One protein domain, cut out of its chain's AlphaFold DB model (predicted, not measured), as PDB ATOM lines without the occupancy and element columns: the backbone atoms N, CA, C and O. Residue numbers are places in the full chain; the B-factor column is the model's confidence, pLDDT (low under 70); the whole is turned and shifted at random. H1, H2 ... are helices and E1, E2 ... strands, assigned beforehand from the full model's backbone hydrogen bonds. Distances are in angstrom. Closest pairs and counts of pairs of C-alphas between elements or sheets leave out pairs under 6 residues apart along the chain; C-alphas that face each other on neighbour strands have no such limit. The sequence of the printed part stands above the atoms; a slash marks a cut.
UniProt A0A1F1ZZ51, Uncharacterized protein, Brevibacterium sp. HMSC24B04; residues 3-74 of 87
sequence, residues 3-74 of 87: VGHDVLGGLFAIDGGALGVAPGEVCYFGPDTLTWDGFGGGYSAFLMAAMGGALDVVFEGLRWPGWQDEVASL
ATOM      1  N   VAL A   3     120.962 178.646 136.411       94.62
ATOM      2  CA  VAL A   3     122.344 178.217 136.139       94.62
ATOM      3  C   VAL A   3     122.516 177.542 134.778       94.62
ATOM      4  O   VAL A   3     123.650 177.334 134.361       94.62
ATOM      5  N   GLY A   4     121.428 177.239 134.066       93.19
ATOM      6  CA  GLY A   4     121.491 176.678 132.720       93.19
ATOM      7  C   GLY A   4     120.114 176.440 132.108       93.19
ATOM      8  O   GLY A   4     119.108 176.456 132.813       93.19
ATOM      9  N   HIS A   5     120.102 176.200 130.801       93.06
ATOM     10  CA  HIS A   5     118.948 175.719 130.045       93.06
ATOM     11  C   HIS A   5     119.405 174.549 129.173       93.06
ATOM     12  O   HIS A   5     120.553 174.557 128.718       93.06
ATOM     13  N   ASP A   6     118.531 173.580 128.923       92.00
ATOM     14  CA  ASP A   6     118.740 172.629 127.830       92.00
ATOM     15  C   ASP A   6     118.119 173.132 126.517       92.00
ATOM     16  O   ASP A   6     117.394 174.129 126.464       92.00
ATOM     17  N   VAL A   7     118.427 172.427 125.431       93.12
ATOM     18  CA  VAL A   7     117.967 172.759 124.076       93.12
ATOM     19  C   VAL A   7     116.476 172.511 123.844       93.12
ATOM     20  O   VAL A   7     115.951 173.016 122.857       93.12
ATOM     21  N   LEU A   8     115.792 171.764 124.712       91.75
ATOM     22  CA  LEU A   8     114.353 171.485 124.652       91.75
ATOM     23  C   LEU A   8     113.528 172.450 125.520       91.75
ATOM     24  O   LEU A   8     112.303 172.344 125.570       91.75
ATOM     25  N   GLY A   9     114.181 173.417 126.169       89.75
ATOM     26  CA  GLY A   9     113.536 174.448 126.976       89.75
ATOM     27  C   GLY A   9     113.421 174.119 128.465       89.75
ATOM     28  O   GLY A   9     112.766 174.878 129.183       89.75
ATOM     29  N   GLY A  10     114.052 173.045 128.945       92.44
ATOM     30  CA  GLY A  10     114.167 172.781 130.375       92.44
ATOM     31  C   GLY A  10     115.135 173.746 131.067       92.44
ATOM     32  O   GLY A  10     116.035 174.334 130.455       92.44
ATOM     33  N   LEU A  11     114.916 173.951 132.367       95.00
ATOM     34  CA  LEU A  11     115.587 174.977 133.166       95.00
ATOM     35  C   LEU A  11     116.327 174.360 134.352       95.00
ATOM     36  O   LEU A  11     115.738 173.642 135.152       95.00
ATOM     37  N   PHE A  12     117.594 174.728 134.526       95.62
ATOM     38  CA  PHE A  12     118.380 174.394 135.712       95.62
ATOM     39  C   PHE A  12     118.487 175.616 136.619       95.62
ATOM     40  O   PHE A  12     118.933 176.687 136.188       95.62
ATOM     41  N   ALA A  13     118.129 175.473 137.892       96.94
ATOM     42  CA  ALA A  13     118.200 176.562 138.858       96.94
ATOM     43  C   ALA A  13     118.631 176.088 140.248       96.94
ATOM     44  O   ALA A  13     118.238 175.023 140.695       96.94
ATOM     45  N   ILE A  14     119.405 176.910 140.961       96.75
ATOM     46  CA  ILE A  14     119.666 176.707 142.390       96.75
ATOM     47  C   ILE A  14     118.449 177.167 143.191       96.75
ATOM     48  O   ILE A  14     118.024 178.327 143.041       96.75
ATOM     49  N   ASP A  15     117.941 176.296 144.061       96.38
ATOM     50  CA  ASP A  15     116.879 176.623 145.003       96.38
ATOM     51  C   ASP A  15     117.402 177.554 146.106       96.38
ATOM     52  O   ASP A  15     118.258 177.206 146.916       96.38
ATOM     53  N   GLY A  16     116.878 178.779 146.130       94.88
ATOM     54  CA  GLY A  16     117.139 179.761 147.186       94.88
ATOM     55  C   GLY A  16     116.200 179.639 148.391       94.88
ATOM     56  O   GLY A  16     116.190 180.539 149.225       94.88
ATOM     57  N   GLY A  17     115.386 178.582 148.454       94.19
ATOM     58  CA  GLY A  17     114.306 178.371 149.423       94.19
ATOM     59  C   GLY A  17     112.896 178.610 148.868       94.19
ATOM     60  O   GLY A  17     111.957 178.728 149.647       94.19
ATOM     61  N   ALA A  18     112.738 178.712 147.546       93.56
ATOM     62  CA  ALA A  18     111.467 179.037 146.889       93.56
ATOM     63  C   ALA A  18     111.050 178.034 145.801       93.56
ATOM     64  O   ALA A  18     109.918 178.110 145.331       93.56
ATOM     65  N   LEU A  19     111.930 177.109 145.395       94.56
ATOM     66  CA  LEU A  19     111.601 176.075 144.404       94.56
ATOM     67  C   LEU A  19     110.932 174.850 145.042       94.56
ATOM     68  O   LEU A  19     110.342 174.043 144.333       94.56
ATOM     69  N   GLY A  20     110.970 174.742 146.375       93.69
ATOM     70  CA  GLY A  20     110.277 173.691 147.123       93.69
ATOM     71  C   GLY A  20     111.017 172.354 147.158       93.69
ATOM     72  O   GLY A  20     110.404 171.353 147.514       93.69
ATOM     73  N   VAL A  21     112.310 172.343 146.817       94.62
ATOM     74  CA  VAL A  21     113.154 171.141 146.815       94.62
ATOM     75  C   VAL A  21     114.035 171.140 148.063       94.62
ATOM     76  O   VAL A  21     113.708 170.487 149.053       94.62
ATOM     77  N   ALA A  22     115.128 171.906 148.054       94.06
ATOM     78  CA  ALA A  22     116.023 172.077 149.191       94.06
ATOM     79  C   ALA A  22     116.966 173.273 148.958       94.06
ATOM     80  O   ALA A  22     117.598 173.351 147.904       94.06
ATOM     81  N   PRO A  23     117.142 174.190 149.931       93.94
ATOM     82  CA  PRO A  23     118.053 175.320 149.777       93.94
ATOM     83  C   PRO A  23     119.481 174.903 149.385       93.94
ATOM     84  O   PRO A  23     120.104 174.078 150.050       93.94
ATOM     85  N   GLY A  24     120.020 175.522 148.333       92.06
ATOM     86  CA  GLY A  24     121.362 175.259 147.802       92.06
ATOM     87  C   GLY A  24     121.447 174.102 146.800       92.06
ATOM     88  O   GLY A  24     122.513 173.881 146.218       92.06
ATOM     89  N   GLU A  25     120.348 173.387 146.565       95.44
ATOM     90  CA  GLU A  25     120.285 172.300 145.593       95.44
ATOM     91  C   GLU A  25     120.097 172.821 144.165       95.44
ATOM     92  O   GLU A  25     119.463 173.855 143.956       95.44
ATOM     93  N   VAL A  26     120.659 172.115 143.177       96.62
ATOM     94  CA  VAL A  26     120.325 172.348 141.766       96.62
ATOM     95  C   VAL A  26     119.067 171.557 141.443       96.62
ATOM     96  O   VAL A  26     119.030 170.341 141.622       96.62
ATOM     97  N   CYS A  27     118.067 172.264 140.943       96.38
ATOM     98  CA  CYS A  27     116.789 171.732 140.517       96.38
ATOM     99  C   CYS A  27     116.671 171.816 138.996       96.38
ATOM    100  O   CYS A  27     117.183 172.758 138.380       96.38
ATOM    101  N   TYR A  28     115.962 170.860 138.414       95.38
ATOM    102  CA  TYR A  28     115.564 170.846 137.015       95.38
ATOM    103  C   TYR A  28     114.058 171.053 136.904       95.38
ATOM    104  O   TYR A  28     113.298 170.461 137.667       95.38
ATOM    105  N   PHE A  29     113.644 171.896 135.966       94.31
ATOM    106  CA  PHE A  29     112.259 172.033 135.538       94.31
ATOM    107  C   PHE A  29     112.168 171.555 134.095       94.31
ATOM    108  O   PHE A  29     112.606 172.262 133.181       94.31
ATOM    109  N   GLY A  30     111.654 170.342 133.916       89.25
ATOM    110  CA  GLY A  30     111.558 169.692 132.616       89.25
ATOM    111  C   GLY A  30     110.295 170.076 131.844       89.25
ATOM    112  O   GLY A  30     109.266 170.384 132.457       89.25
ATOM    113  N   PRO A  31     110.338 170.049 130.499       78.88
ATOM    114  CA  PRO A  31     109.160 170.279 129.660       78.88
ATOM    115  C   PRO A  31     108.106 169.162 129.777       78.88
ATOM    116  O   PRO A  31     106.959 169.354 129.380       78.88
ATOM    117  N   ASP A  32     108.498 168.005 130.306       78.31
ATOM    118  CA  ASP A  32     107.698 166.802 130.512       78.31
ATOM    119  C   ASP A  32     107.001 166.785 131.880       78.31
ATOM    120  O   ASP A  32     105.794 166.548 131.954       78.31
ATOM    121  N   THR A  33     107.737 167.070 132.961       80.75
ATOM    122  CA  THR A  33     107.197 167.015 134.328       80.75
ATOM    123  C   THR A  33     106.476 168.298 134.722       80.75
ATOM    124  O   THR A  33     105.504 168.252 135.477       80.75
ATOM    125  N   LEU A  34     106.932 169.448 134.205       86.06
ATOM    126  CA  LEU A  34     106.495 170.782 134.625       86.06
ATOM    127  C   LEU A  34     106.555 170.973 136.155       86.06
ATOM    128  O   LEU A  34     105.783 171.744 136.734       86.06
ATOM    129  N   THR A  35     107.485 170.274 136.811       92.38
ATOM    130  CA  THR A  35     107.765 170.343 138.249       92.38
ATOM    131  C   THR A  35     109.247 170.585 138.495       92.38
ATOM    132  O   THR A  35     110.079 170.332 137.632       92.38
ATOM    133  N   TRP A  36     109.572 171.113 139.677       95.38
ATOM    134  CA  TRP A  36     110.957 171.229 140.127       95.38
ATOM    135  C   TRP A  36     111.396 169.935 140.798       95.38
ATOM    136  O   TRP A  36     110.865 169.582 141.850       95.38
ATOM    137  N   ASP A  37     112.406 169.291 140.225       94.00
ATOM    138  CA  ASP A  37     113.001 168.068 140.751       94.00
ATOM    139  C   ASP A  37     114.478 168.293 141.086       94.00
ATOM    140  O   ASP A  37     115.213 168.962 140.357       94.00
ATOM    141  N   GLY A  38     114.908 167.783 142.237       93.25
ATOM    142  CA  GLY A  38     116.257 167.965 142.763       93.25
ATOM    143  C   GLY A  38     117.247 166.901 142.295       93.25
ATOM    144  O   GLY A  38     116.918 165.716 142.264       93.25
ATOM    145  N   PHE A  39     118.481 167.304 141.973       89.62
ATOM    146  CA  PHE A  39     119.567 166.362 141.656       89.62
ATOM    147  C   PHE A  39     120.317 165.824 142.884       89.62
ATOM    148  O   PHE A  39     121.121 164.899 142.759       89.62
ATOM    149  N   GLY A  40     120.108 166.409 144.061       88.00
ATOM    150  CA  GLY A  40     120.908 166.166 145.255       88.00
ATOM    151  C   GLY A  40     122.342 166.711 145.160       88.00
ATOM    152  O   GLY A  40     122.847 167.095 144.108       88.00
ATOM    153  N   GLY A  41     123.032 166.777 146.303       86.44
ATOM    154  CA  GLY A  41     124.478 167.054 146.373       86.44
ATOM    155  C   GLY A  41     124.930 168.492 146.059       86.44
ATOM    156  O   GLY A  41     126.110 168.804 146.229       86.44
ATOM    157  N   GLY A  42     124.020 169.381 145.651       92.25
ATOM    158  CA  GLY A  42     124.301 170.795 145.386       92.25
ATOM    159  C   GLY A  42     125.055 171.062 144.076       92.25
ATOM    160  O   GLY A  42     125.265 170.179 143.245       92.25
ATOM    161  N   TYR A  43     125.483 172.314 143.879       92.56
ATOM    162  CA  TYR A  43     126.021 172.783 142.592       92.56
ATOM    163  C   TYR A  43     127.298 172.067 142.126       92.56
ATOM    164  O   TYR A  43     127.415 171.708 140.956       92.56
ATOM    165  N   SER A  44     128.251 171.813 143.026       93.75
ATOM    166  CA  SER A  44     129.490 171.116 142.657       93.75
ATOM    167  C   SER A  44     129.232 169.667 142.236       93.75
ATOM    168  O   SER A  44     129.855 169.193 141.288       93.75
ATOM    169  N   ALA A  45     128.304 168.971 142.904       93.50
ATOM    170  CA  ALA A  45     127.914 167.616 142.522       93.50
ATOM    171  C   ALA A  45     127.237 167.604 141.145       93.50
ATOM    172  O   ALA A  45     127.582 166.774 140.308       93.50
ATOM    173  N   PHE A  46     126.361 168.578 140.880       93.62
ATOM    174  CA  PHE A  46     125.750 168.774 139.565       93.62
ATOM    175  C   PHE A  46     126.795 168.983 138.454       93.62
ATOM    176  O   PHE A  46     126.739 168.308 137.429       93.62
ATOM    177  N   LEU A  47     127.795 169.851 138.657       93.56
ATOM    178  CA  LEU A  47     128.860 170.058 137.664       93.56
ATOM    179  C   LEU A  47     129.679 168.787 137.412       93.56
ATOM    180  O   LEU A  47     129.989 168.469 136.265       93.56
ATOM    181  N   MET A  48     130.016 168.048 138.469       94.69
ATOM    182  CA  MET A  48     130.727 166.775 138.334       94.69
ATOM    183  C   MET A  48     129.888 165.735 137.584       94.69
ATOM    184  O   MET A  48     130.432 165.014 136.754       94.69
ATOM    185  N   ALA A  49     128.576 165.688 137.821       92.75
ATOM    186  CA  ALA A  49     127.651 164.826 137.091       92.75
ATOM    187  C   ALA A  49     127.564 165.201 135.601       92.75
ATOM    188  O   ALA A  49     127.605 164.314 134.747       92.75
ATOM    189  N   ALA A  50     127.505 166.500 135.286       91.56
ATOM    190  CA  ALA A  50     127.466 167.005 133.915       91.56
ATOM    191  C   ALA A  50     128.751 166.685 133.138       91.56
ATOM    192  O   ALA A  50     128.691 166.240 131.997       91.56
ATOM    193  N   MET A  51     129.919 166.862 133.762       93.38
ATOM    194  CA  MET A  51     131.209 166.546 133.135       93.38
ATOM    195  C   MET A  51     131.508 165.042 133.104       93.38
ATOM    196  O   MET A  51     132.249 164.578 132.243       93.38
ATOM    197  N   GLY A  52     130.964 164.287 134.060       92.88
ATOM    198  CA  GLY A  52     131.197 162.852 134.224       92.88
ATOM    199  C   GLY A  52     130.231 161.949 133.455       92.88
ATOM    200  O   GLY A  52     130.324 160.734 133.601       92.88
ATOM    201  N   GLY A  53     129.297 162.512 132.682       90.25
ATOM    202  CA  GLY A  53     128.324 161.752 131.887       90.25
ATOM    203  C   GLY A  53     127.149 161.176 132.684       90.25
ATOM    204  O   GLY A  53     126.321 160.465 132.130       90.25
ATOM    205  N   ALA A  54     127.003 161.485 133.976       90.88
ATOM    206  CA  ALA A  54     125.864 160.990 134.758       90.88
ATOM    207  C   ALA A  54     124.525 161.561 134.252       90.88
ATOM    208  O   ALA A  54     123.500 160.882 134.303       90.88
ATOM    209  N   LEU A  55     124.543 162.780 133.698       90.06
ATOM    210  CA  LEU A  55     123.372 163.374 133.050       90.06
ATOM    211  C   LEU A  55     122.954 162.634 131.771       90.06
ATOM    212  O   LEU A  55     121.803 162.754 131.362       90.06
ATOM    213  N   ASP A  56     123.838 161.829 131.169       90.12
ATOM    214  CA  ASP A  56     123.491 161.041 129.986       90.12
ATOM    215  C   ASP A  56     122.422 159.995 130.281       90.12
ATOM    216  O   ASP A  56     121.595 159.718 129.416       90.12
ATOM    217  N   VAL A  57     122.440 159.448 131.498       89.81
ATOM    218  CA  VAL A  57     121.446 158.484 131.975       89.81
ATOM    219  C   VAL A  57     120.159 159.202 132.370       89.81
ATOM    220  O   VAL A  57     119.073 158.750 132.031       89.81
ATOM    221  N   VAL A  58     120.270 160.344 133.060       88.31
ATOM    222  CA  VAL A  58     119.091 161.098 133.520       88.31
ATOM    223  C   VAL A  58     118.242 161.586 132.346       88.31
ATOM    224  O   VAL A  58     117.020 161.513 132.403       88.31
ATOM    225  N   PHE A  59     118.880 162.050 131.272       89.88
ATOM    226  CA  PHE A  59     118.196 162.616 130.107       89.88
ATOM    227  C   PHE A  59     118.090 161.651 128.925       89.88
ATOM    228  O   PHE A  59     117.855 162.088 127.800       89.88
ATOM    229  N   GLU A  60     118.260 160.345 129.152       90.88
ATOM    230  CA  GLU A  60     118.184 159.342 128.086       90.88
ATOM    231  C   GLU A  60     116.830 159.379 127.356       90.88
ATOM    232  O   GLU A  60     116.808 159.364 126.127       90.88
ATOM    233  N   GLY A  61     115.720 159.531 128.091       88.19
ATOM    234  CA  GLY A  61     114.365 159.605 127.522       88.19
ATOM    235  C   GLY A  61     114.118 160.821 126.619       88.19
ATOM    236  O   GLY A  61     113.258 160.792 125.746       88.19
ATOM    237  N   LEU A  62     114.928 161.877 126.742       87.94
ATOM    238  CA  LEU A  62     114.795 163.085 125.920       87.94
ATOM    239  C   LEU A  62     115.543 162.998 124.579       87.94
ATOM    240  O   LEU A  62     115.558 163.967 123.820       87.94
ATOM    241  N   ARG A  63     116.197 161.869 124.280       89.50
ATOM    242  CA  ARG A  63     117.085 161.706 123.117       89.50
ATOM    243  C   ARG A  63     116.415 160.926 121.987       89.50
ATOM    244  O   ARG A  63     115.748 159.923 122.212       89.50
ATOM    245  N   TRP A  64     116.668 161.338 120.745       90.50
ATOM    246  CA  TRP A  64     116.188 160.670 119.524       90.50
ATOM    247  C   TRP A  64     117.344 160.356 118.563       90.50
ATOM    248  O   TRP A  64     118.379 161.011 118.620       90.50
ATOM    249  N   PRO A  65     117.229 159.373 117.654       91.94
ATOM    250  CA  PRO A  65     118.302 159.088 116.701       91.94
ATOM    251  C   PRO A  65     118.724 160.342 115.914       91.94
ATOM    252  O   PRO A  65     117.892 160.952 115.251       91.94
ATOM    253  N   GLY A  66     120.009 160.706 115.983       93.38
ATOM    254  CA  GLY A  66     120.563 161.886 115.304       93.38
ATOM    255  C   GLY A  66     120.538 163.191 116.112       93.38
ATOM    256  O   GLY A  66     121.062 164.193 115.628       93.38
ATOM    257  N   TRP A  67     120.012 163.189 117.347       92.69
ATOM    258  CA  TRP A  67     119.921 164.393 118.189       92.69
ATOM    259  C   TRP A  67     121.261 165.125 118.351       92.69
ATOM    260  O   TRP A  67     121.288 166.350 118.427       92.69
ATOM    261  N   GLN A  68     122.381 164.395 118.388       94.31
ATOM    262  CA  GLN A  68     123.713 164.972 118.563       94.31
ATOM    263  C   GLN A  68     124.088 165.904 117.411       94.31
ATOM    264  O   GLN A  68     124.595 166.996 117.659       94.31
ATOM    265  N   ASP A  69     123.831 165.481 116.171       96.44
ATOM    266  CA  ASP A  69     124.164 166.255 114.973       96.44
ATOM    267  C   ASP A  69     123.271 167.495 114.871       96.44
ATOM    268  O   ASP A  69     123.746 168.589 114.553       96.44
ATOM    269  N   GLU A  70     121.986 167.346 115.210       94.44
ATOM    270  CA  GLU A  70     121.042 168.462 115.274       94.44
ATOM    271  C   GLU A  70     121.475 169.495 116.319       94.44
ATOM    272  O   GLU A  70     121.629 170.671 115.987       94.44
ATOM    273  N   VAL A  71     121.756 169.065 117.553       94.31
ATOM    274  CA  VAL A  71     122.189 169.946 118.647       94.31
ATOM    275  C   VAL A  71     123.535 170.603 118.349       94.31
ATOM    276  O   VAL A  71     123.695 171.795 118.607       94.31
ATOM    277  N   ALA A  72     124.488 169.872 117.764       95.50
ATOM    278  CA  ALA A  72     125.800 170.410 117.406       95.50
ATOM    279  C   ALA A  72     125.728 171.537 116.360       95.50
ATOM    280  O   ALA A  72     126.644 172.356 116.276       95.50
ATOM    281  N   SER A  73     124.652 171.590 115.571       96.12
ATOM    282  CA  SER A  73     124.433 172.634 114.566       96.12
ATOM    283  C   SER A  73     123.823 173.928 115.124       96.12
ATOM    284  O   SER A  73     123.795 174.939 114.417       96.12
ATOM    285  N   LEU A  74     123.346 173.925 116.375       96.12
ATOM    286  CA  LEU A  74     122.637 175.057 116.972       96.12
ATOM    287  C   LEU A  74     123.588 176.152 117.463       96.12
ATOM    288  O   LEU A  74     124.600 175.899 118.118       96.12
TER     289      LEU A  74
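Overview. This is residues 3 to 74 of the 87 residues of an uncharacterized protein of Brevibacterium sp. HMSC24B04 (UniProt A0A1F1ZZ51). A small twisted sheet of four short strands, E1 to E4, is met at one end of H1, while H2 follows H1 and H3 lies far off on a tail whose residues 63 to 70 stick out. The printed part has 72 residues, with four named strands and then three named helices along it. The sheet's order is E1, E2, E3, E4, antiparallel throughout; the class is mixed, helices and strands, with 35 residues, under half, in named elements. The whole is compact, with a radius of gyration of the C-alphas of 12.8 A, and only just elongated, spanning 38 by 25 by 19 A.

Along the chain. E1, residues 3 to 5, begins at C-alpha 3 (122.344, 178.217, 136.139). E2, residues 11 to 14, and E3, residues 26 to 29, are each 10.2 A long. E4 holds residues 36 to 38. H1, residues 42 to 51, is 14.7 A long; H2 holds 54 to 58. H3, residues 67 to 72, ends at C-alpha 72 (125.800, 170.410, 117.406).

Arrangement. The strands form a meander, each the antiparallel neighbour of the one before, and each successive pair is a hairpin. E1 and E2 stand at 170 degrees, with N 12 and O 4 at 2.9 A; E2 and E3 at 151 degrees, with N 27 and O 13 at 2.8 A; E3 and E4 at 145 degrees, with N 28 and O 37 at 2.8 A. H1 is on the sheet but only grazes it, with residues 42 to 47; the closest C-alphas of E3 and H1, Val 26 and Gly 42, are 5.6 A apart. H1 and H2 are close but not clearly touching, the closest C-alphas, Ala 49 and Leu 55, being 6.1 A apart. H3 is apart from H1 and H2. In H1 and H3 every O i to N i+4 pair is within hydrogen-bond range; in H2 0 of 1 is, but 2 of 2 O i to N i+3 pairs are.

Size, cuts and confidence. The C-alphas farthest apart, Gly 17 and Gly 66, are 38.4 A apart. The printed part has no cut, the link E2 to E3 is long, and no printed residue is under 70 in pLDDT.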